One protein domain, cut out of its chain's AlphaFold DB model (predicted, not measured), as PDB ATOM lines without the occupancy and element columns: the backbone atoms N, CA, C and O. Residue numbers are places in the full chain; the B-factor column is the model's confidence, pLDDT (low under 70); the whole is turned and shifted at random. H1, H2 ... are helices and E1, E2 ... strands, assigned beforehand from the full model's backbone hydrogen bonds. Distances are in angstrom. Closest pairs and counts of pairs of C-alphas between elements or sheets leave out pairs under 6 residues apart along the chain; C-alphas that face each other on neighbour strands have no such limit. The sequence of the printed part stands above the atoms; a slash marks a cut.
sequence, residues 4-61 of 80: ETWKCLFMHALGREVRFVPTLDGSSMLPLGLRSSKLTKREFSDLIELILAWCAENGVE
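Overview. This is residues 4 to 61 of the 80 residues of an uncharacterized protein of Brevundimonas diminuta 3F5N (UniProt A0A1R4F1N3). Two helices, H1 and H2, are set crosswise at one end, and a slim two-stranded hairpin of E1 and E2 makes the other end, reaching away from the helices along the longest axis. H2 is the longer helix, and H1 meets it with its line about perpendicular to it; the turn of the hairpin, around Asp 25, lies at the far end from Gly 59, just after H2. The printed part has 58 residues, with two named helices and two named strands in the order H1, E1, E2, H2. The sheet has the order E1 - E2 and is antiparallel, and the class is mixed, helices and strands. The whole is loose, with a radius of gyration of the C-alphas of 14.1 A, and elongated, spanning 44 by 25 by 15 A.

Arrangement. H1, residues 4 to 13, touches H2, residues 41 to 58, and H2 does so with residues 47 to 51 alone. Their closest C-alphas are those of Phe 10 and Ile 51, 6.8 A apart. Their lines stand at 81 degrees, about perpendicular, and their centres are 11.3 A apart. E1, residues 19 to 22, and E2, residues 29 to 32, form a hairpin of antiparallel neighbour strands, with 145 degrees between their directions. N 19 and O 32 are within hydrogen-bond range at 2.8 A, and so are N 30 and O 21 at 2.8 A. The C-alphas of Pro 22 and Met 29 face each other at 4.5 A. H1 and E2 are apart, and E1 and H2 are apart. In H1 and H2 every O i to N i+4 pair is within hydrogen-bond range.

Along the chain. H1 runs from Glu 4, with its C-alpha at (197.075, 170.076, 241.141), to Ala 13, 14.3 A from first to last C-alpha. E1 runs from Arg 19 to Pro 22, where C-alpha 22 is at (178.701, 179.051, 249.301), and is 9.9 A long. E2 runs from Met 29 to Leu 32 and is 9.4 A long. H2 runs from Lys 41 to Asn 58, with C-alpha 58 at (208.147, 179.498, 228.383), and is 25.9 A long.

Size, cuts and confidence. The two C-alphas farthest apart are those of Asp 25 and Gly 59, at 44.5 A. The first and last printed C-alphas, of Glu 4 and Glu 61, are 18.9 A apart. The printed part has no cut. The link from H1 to E1 is tight, with 5 residues; those from E1 to E2, with 6, and from E2 to H2, with 8, are short, and no link is long. The mean pLDDT of the printed part is 89.4, and no printed residue is under 70.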
ATOM      1  N   GLU A   4     198.528 169.881 241.184       87.44
ATOM      2  CA  GLU A   4     197.075 170.076 241.141       87.44
ATOM      3  C   GLU A   4     196.719 171.538 240.842       87.44
ATOM      4  O   GLU A   4     195.798 171.802 240.066       87.44
ATOM      5  N   THR A   5     197.490 172.485 241.376       90.31
ATOM      6  CA  THR A   5     197.353 173.915 241.078       90.31
ATOM      7  C   THR A   5     197.629 174.218 239.604       90.31
ATOM      8  O   THR A   5     196.835 174.914 238.968       90.31
ATOM      9  N   TRP A   6     198.690 173.650 239.023       90.94
ATOM     10  CA  TRP A   6     198.973 173.801 237.589       90.94
ATOM     11  C   TRP A   6     197.868 173.219 236.714       90.94
ATOM     12  O   TRP A   6     197.408 173.871 235.777       90.94
ATOM     13  N   LYS A   7     197.366 172.029 237.063       89.38
ATOM     14  CA  LYS A   7     196.219 171.428 236.376       89.38
ATOM     15  C   LYS A   7     195.004 172.357 236.393       89.38
ATOM     16  O   LYS A   7     194.374 172.548 235.358       89.38
ATOM     17  N   CYS A   8     194.674 172.947 237.542       89.94
ATOM     18  CA  CYS A   8     193.568 173.900 237.651       89.94
ATOM     19  C   CYS A   8     193.761 175.123 236.743       89.94
ATOM     20  O   CYS A   8     192.808 175.567 236.105       89.94
ATOM     21  N   LEU A   9     194.990 175.631 236.647       91.19
ATOM     22  CA  LEU A   9     195.331 176.789 235.825       91.19
ATOM     23  C   LEU A   9     195.156 176.499 234.325       91.19
ATOM     24  O   LEU A   9     194.492 177.264 233.627       91.19
ATOM     25  N   PHE A  10     195.649 175.355 233.847       92.56
ATOM     26  CA  PHE A  10     195.461 174.940 232.453       92.56
ATOM     27  C   PHE A  10     194.012 174.574 232.133       92.56
ATOM     28  O   PHE A  10     193.508 174.907 231.066       92.56
ATOM     29  N   MET A  11     193.294 173.960 233.073       91.75
ATOM     30  CA  MET A  11     191.865 173.711 232.906       91.75
ATOM     31  C   MET A  11     191.051 175.005 232.786       91.75
ATOM     32  O   MET A  11     190.096 175.052 232.010       91.75
ATOM     33  N   HIS A  12     191.416 176.046 233.534       90.44
ATOM     34  CA  HIS A  12     190.809 177.366 233.384       90.44
ATOM     35  C   HIS A  12     191.151 177.983 232.020       90.44
ATOM     36  O   HIS A  12     190.261 178.494 231.347       90.44
ATOM     37  N   ALA A  13     192.408 177.886 231.574       90.75
ATOM     38  CA  ALA A  13     192.840 178.380 230.264       90.75
ATOM     39  C   ALA A  13     192.158 177.655 229.084       90.75
ATOM     40  O   ALA A  13     191.870 178.284 228.070       90.75
ATOM     41  N   LEU A  14     191.801 176.376 229.245       89.81
ATOM     42  CA  LEU A  14     190.973 175.614 228.299       89.81
ATOM     43  C   LEU A  14     189.507 176.107 228.242       89.81
ATOM     44  O   LEU A  14     188.722 175.651 227.415       89.81
ATOM     45  N   GLY A  15     189.105 177.013 229.137       85.75
ATOM     46  CA  GLY A  15     187.745 177.546 229.209       85.75
ATOM     47  C   GLY A  15     186.796 176.723 230.081       85.75
ATOM     48  O   GLY A  15     185.579 176.839 229.938       85.75
ATOM     49  N   ARG A  16     187.305 175.876 230.991       85.31
ATOM     50  CA  ARG A  16     186.435 175.189 231.960       85.31
ATOM     51  C   ARG A  16     186.015 176.152 233.059       85.31
ATOM     52  O   ARG A  16     186.839 176.714 233.777       85.31
ATOM     53  N   GLU A  17     184.706 176.288 233.211       81.88
ATOM     54  CA  GLU A  17     184.116 177.180 234.196       81.88
ATOM     55  C   GLU A  17     184.340 176.681 235.627       81.88
ATOM     56  O   GLU A  17     184.087 175.519 235.969       81.88
ATOM     57  N   VAL A  18     184.762 177.607 236.488       84.75
ATOM     58  CA  VAL A  18     184.785 177.416 237.936       84.75
ATOM     59  C   VAL A  18     183.482 177.959 238.498       84.75
ATOM     60  O   VAL A  18     183.175 179.142 238.375       84.75
ATOM     61  N   ARG A  19     182.713 177.092 239.148       83.62
ATOM     62  CA  ARG A  19     181.531 177.488 239.906       83.62
ATOM     63  C   ARG A  19     181.913 177.711 241.351       83.62
ATOM     64  O   ARG A  19     182.393 176.795 242.011       83.62
ATOM     65  N   PHE A  20     181.637 178.902 241.854       87.88
ATOM     66  CA  PHE A  20     181.791 179.212 243.265       87.88
ATOM     67  C   PHE A  20     180.459 178.979 243.963       87.88
ATOM     68  O   PHE A  20     179.459 179.610 243.628       87.88
ATOM     69  N   VAL A  21     180.443 178.049 244.913       88.69
ATOM     70  CA  VAL A  21     179.257 177.765 245.729       88.69
ATOM     71  C   VAL A  21     179.516 178.179 247.174       88.69
ATOM     72  O   VAL A  21     180.634 177.975 247.650       88.69
ATOM     73  N   PRO A  22     178.534 178.752 247.886       92.56
ATOM     74  CA  PRO A  22     178.701 179.051 249.301       92.56
ATOM     75  C   PRO A  22     178.903 177.759 250.100       92.56
ATOM     76  O   PRO A  22     178.334 176.711 249.778       92.56
ATOM     77  N   THR A  23     179.720 177.833 251.147       91.44
ATOM     78  CA  THR A  23     179.845 176.762 252.135       91.44
ATOM     79  C   THR A  23     178.544 176.598 252.924       91.44
ATOM     80  O   THR A  23     177.696 177.489 252.951       91.44
ATOM     81  N   LEU A  24     178.370 175.447 253.580       91.69
ATOM     82  CA  LEU A  24     177.152 175.150 254.349       91.69
ATOM     83  C   LEU A  24     176.902 176.147 255.490       91.69
ATOM     84  O   LEU A  24     175.759 176.390 255.858       91.69
ATOM     85  N   ASP A  25     177.970 176.720 256.034       91.56
ATOM     86  CA  ASP A  25     177.953 177.759 257.060       91.56
ATOM     87  C   ASP A  25     177.889 179.185 256.479       91.56
ATOM     88  O   ASP A  25     177.768 180.146 257.230       91.56
ATOM     89  N   GLY A  26     177.967 179.344 255.153       87.50
ATOM     90  CA  GLY A  26     177.906 180.637 254.464       87.50
ATOM     91  C   GLY A  26     179.134 181.535 254.652       87.50
ATOM     92  O   GLY A  26     179.152 182.648 254.132       87.50
ATOM     93  N   SER A  27     180.160 181.070 255.366       89.75
ATOM     94  CA  SER A  27     181.355 181.857 255.697       89.75
ATOM     95  C   SER A  27     182.333 182.007 254.531       89.75
ATOM     96  O   SER A  27     183.164 182.913 254.538       89.75
ATOM     97  N   SER A  28     182.291 181.100 253.551       88.00
ATOM     98  CA  SER A  28     183.251 181.061 252.448       88.00
ATOM     99  C   SER A  28     182.620 180.547 251.154       88.00
ATOM    100  O   SER A  28     181.471 180.106 251.115       88.00
ATOM    101  N   MET A  29     183.394 180.607 250.076       90.69
ATOM    102  CA  MET A  29     183.037 180.102 248.758       90.69
ATOM    103  C   MET A  29     183.962 178.938 248.400       90.69
ATOM    104  O   MET A  29     185.183 179.039 248.515       90.69
ATOM    105  N   LEU A  30     183.387 177.839 247.923       86.62
ATOM    106  CA  LEU A  30     184.122 176.685 247.419       86.62
ATOM    107  C   LEU A  30     184.203 176.741 245.891       86.62
ATOM    108  O   LEU A  30     183.155 176.781 245.237       86.62
ATOM    109  N   PRO A  31     185.411 176.695 245.303       84.81
ATOM    110  CA  PRO A  31     185.569 176.519 243.868       84.81
ATOM    111  C   PRO A  31     185.283 175.061 243.481       84.81
ATOM    112  O   PRO A  31     185.967 174.131 243.906       84.81
ATOM    113  N   LEU A  32     184.269 174.852 242.646       82.88
ATOM    114  CA  LEU A  32     183.894 173.564 242.065       82.88
ATOM    115  C   LEU A  32     184.004 173.621 240.540       82.88
ATOM    116  O   LEU A  32     183.681 174.629 239.929       82.88
ATOM    117  N   GLY A  33     184.370 172.509 239.899       74.00
ATOM    118  CA  GLY A  33     184.267 172.371 238.436       74.00
ATOM    119  C   GLY A  33     185.549 171.945 237.727       74.00
ATOM    120  O   GLY A  33     185.469 171.361 236.648       74.00
ATOM    121  N   LEU A  34     186.716 172.097 238.357       79.31
ATOM    122  CA  LEU A  34     188.005 171.736 237.753       79.31
ATOM    123  C   LEU A  34     188.354 170.248 237.951       79.31
ATOM    124  O   LEU A  34     189.324 169.881 238.608       79.31
ATOM    125  N   ARG A  35     187.519 169.356 237.404       81.88
ATOM    126  CA  ARG A  35     187.767 167.903 237.360       81.88
ATOM    127  C   ARG A  35     188.215 167.479 235.960       81.88
ATOM    128  O   ARG A  35     187.376 167.339 235.072       81.88
ATOM    129  N   SER A  36     189.503 167.175 235.793       81.69
ATOM    130  CA  SER A  36     190.047 166.610 234.546       81.69
ATOM    131  C   SER A  36     189.406 165.267 234.173       81.69
ATOM    132  O   SER A  36     189.221 164.970 233.001       81.69
ATOM    133  N   SER A  37     188.954 164.488 235.163       85.56
ATOM    134  CA  SER A  37     188.265 163.205 234.948       85.56
ATOM    135  C   SER A  37     186.910 163.318 234.234       85.56
ATOM    136  O   SER A  37     186.319 162.299 233.894       85.56
ATOM    137  N   LYS A  38     186.368 164.532 234.076       85.56
ATOM    138  CA  LYS A  38     185.134 164.792 233.317       85.56
ATOM    139  C   LYS A  38     185.403 165.296 231.897       85.56
ATOM    140  O   LYS A  38     184.451 165.645 231.207       85.56
ATOM    141  N   LEU A  39     186.668 165.384 231.490       87.94
ATOM    142  CA  LEU A  39     187.029 165.740 230.126       87.94
ATOM    143  C   LEU A  39     186.756 164.557 229.196       87.94
ATOM    144  O   LEU A  39     187.003 163.399 229.540       87.94
ATOM    145  N   THR A  40     186.243 164.850 228.007       90.94
ATOM    146  CA  THR A  40     186.217 163.877 226.914       90.94
ATOM    147  C   THR A  40     187.637 163.625 226.404       90.94
ATOM    148  O   THR A  40     188.544 164.419 226.642       90.94
ATOM    149  N   LYS A  41     187.841 162.541 225.644       91.50
ATOM    150  CA  LYS A  41     189.150 162.250 225.028       91.50
ATOM    151  C   LYS A  41     189.673 163.413 224.178       91.50
ATOM    152  O   LYS A  41     190.865 163.680 224.203       91.50
ATOM    153  N   ARG A  42     188.780 164.102 223.459       91.56
ATOM    154  CA  ARG A  42     189.141 165.270 222.646       91.56
ATOM    155  C   ARG A  42     189.580 166.434 223.524       91.56
ATOM    156  O   ARG A  42     190.691 166.902 223.372       91.56
ATOM    157  N   GLU A  43     188.763 166.804 224.506       90.69
ATOM    158  CA  GLU A  43     189.091 167.899 225.429       90.69
ATOM    159  C   GLU A  43     190.377 167.632 226.226       90.69
ATOM    160  O   GLU A  43     191.089 168.557 226.597       90.69
ATOM    161  N   PHE A  44     190.675 166.362 226.516       91.19
ATOM    162  CA  PHE A  44     191.928 165.980 227.155       91.19
ATOM    163  C   PHE A  44     193.129 166.115 226.207       91.19
ATOM    164  O   PHE A  44     194.186 166.551 226.649       91.19
ATOM    165  N   SER A  45     192.961 165.797 224.918       93.56
ATOM    166  CA  SER A  45     193.967 166.082 223.882       93.56
ATOM    167  C   SER A  45     194.235 167.582 223.788       93.56
ATOM    168  O   SER A  45     195.381 168.001 223.901       93.56
ATOM    169  N   ASP A  46     193.174 168.390 223.709       93.56
ATOM    170  CA  ASP A  46     193.268 169.852 223.638       93.56
ATOM    171  C   ASP A  46     193.976 170.430 224.882       93.56
ATOM    172  O   ASP A  46     194.781 171.356 224.785       93.56
ATOM    173  N   LEU A  47     193.718 169.861 226.069       92.75
ATOM    174  CA  LEU A  47     194.412 170.237 227.304       92.75
ATOM    175  C   LEU A  47     195.918 169.954 227.230       92.75
ATOM    176  O   LEU A  47     196.709 170.784 227.671       92.75
ATOM    177  N   ILE A  48     196.315 168.788 226.713       92.38
ATOM    178  CA  ILE A  48     197.730 168.430 226.559       92.38
ATOM    179  C   ILE A  48     198.401 169.375 225.562       92.38
ATOM    180  O   ILE A  48     199.464 169.910 225.863       92.38
ATOM    181  N   GLU A  49     197.772 169.625 224.413       94.06
ATOM    182  CA  GLU A  49     198.290 170.548 223.398       94.06
ATOM    183  C   GLU A  49     198.511 171.952 223.970       94.06
ATOM    184  O   GLU A  49     199.569 172.545 223.761       94.06
ATOM    185  N   LEU A  50     197.564 172.451 224.773       94.31
ATOM    186  CA  LEU A  50     197.690 173.732 225.465       94.31
ATOM    187  C   LEU A  50     198.884 173.763 226.431       94.31
ATOM    188  O   LEU A  50     199.614 174.753 226.478       94.31
ATOM    189  N   ILE A  51     199.090 172.690 227.201       93.06
ATOM    190  CA  ILE A  51     200.220 172.576 228.134       93.06
ATOM    191  C   ILE A  51     201.543 172.582 227.364       93.06
ATOM    192  O   ILE A  51     202.454 173.321 227.724       93.06
ATOM    193  N   LEU A  52     201.645 171.791 226.294       92.44
ATOM    194  CA  LEU A  52     202.859 171.693 225.484       92.44
ATOM    195  C   LEU A  52     203.191 173.017 224.790       92.44
ATOM    196  O   LEU A  52     204.348 173.433 224.807       92.44
ATOM    197  N   ALA A  53     202.188 173.704 224.237       93.94
ATOM    198  CA  ALA A  53     202.360 175.026 223.643       93.94
ATOM    199  C   ALA A  53     202.881 176.037 224.675       93.94
ATOM    200  O   ALA A  53     203.872 176.723 224.427       93.94
ATOM    201  N   TRP A  54     202.279 176.063 225.869       95.00
ATOM    202  CA  TRP A  54     202.729 176.939 226.948       95.00
ATOM    203  C   TRP A  54     204.160 176.613 227.396       95.00
ATOM    204  O   TRP A  54     204.968 177.522 227.582       95.00
ATOM    205  N   CYS A  55     204.512 175.332 227.528       92.69
ATOM    206  CA  CYS A  55     205.871 174.921 227.872       92.69
ATOM    207  C   CYS A  55     206.892 175.378 226.820       92.69
ATOM    208  O   CYS A  55     207.929 175.930 227.187       92.69
ATOM    209  N   ALA A  56     206.582 175.224 225.529       93.12
ATOM    210  CA  ALA A  56     207.452 175.660 224.437       93.12
ATOM    211  C   ALA A  56     207.679 177.182 224.442       93.12
ATOM    212  O   ALA A  56     208.809 177.636 224.266       93.12
ATOM    213  N   GLU A  57     206.633 177.972 224.700       95.00
ATOM    214  CA  GLU A  57     206.729 179.434 224.805       95.00
ATOM    215  C   GLU A  57     207.547 179.894 226.021       95.00
ATOM    216  O   GLU A  57     208.232 180.915 225.961       95.00
ATOM    217  N   ASN A  58     207.493 179.143 227.123       94.56
ATOM    218  CA  ASN A  58     208.147 179.498 228.383       94.56
ATOM    219  C   ASN A  58     209.519 178.826 228.571       94.56
ATOM    220  O   ASN A  58     210.142 179.005 229.617       94.56
ATOM    221  N   GLY A  59     210.001 178.071 227.578       92.94
ATOM    222  CA  GLY A  59     211.285 177.367 227.645       92.94
ATOM    223  C   GLY A  59     211.318 176.247 228.691       92.94
ATOM    224  O   GLY A  59     212.368 175.978 229.270       92.94
ATOM    225  N   VAL A  60     210.169 175.626 228.969       92.44
ATOM    226  CA  VAL A  60     210.051 174.488 229.886       92.44
ATOM    227  C   VAL A  60     210.207 173.197 229.091       92.44
ATOM    228  O   VAL A  60     209.399 172.898 228.212       92.44
ATOM    229  N   GLU A  61     211.234 172.415 229.413       87.69
ATOM    230  CA  GLU A  61     211.416 171.083 228.838       87.69
ATOM    231  C   GLU A  61     210.438 170.090 229.478       87.69
ATOM    232  O   GLU A  61     210.301 170.019 230.701       87.69
TER     233      GLU A  61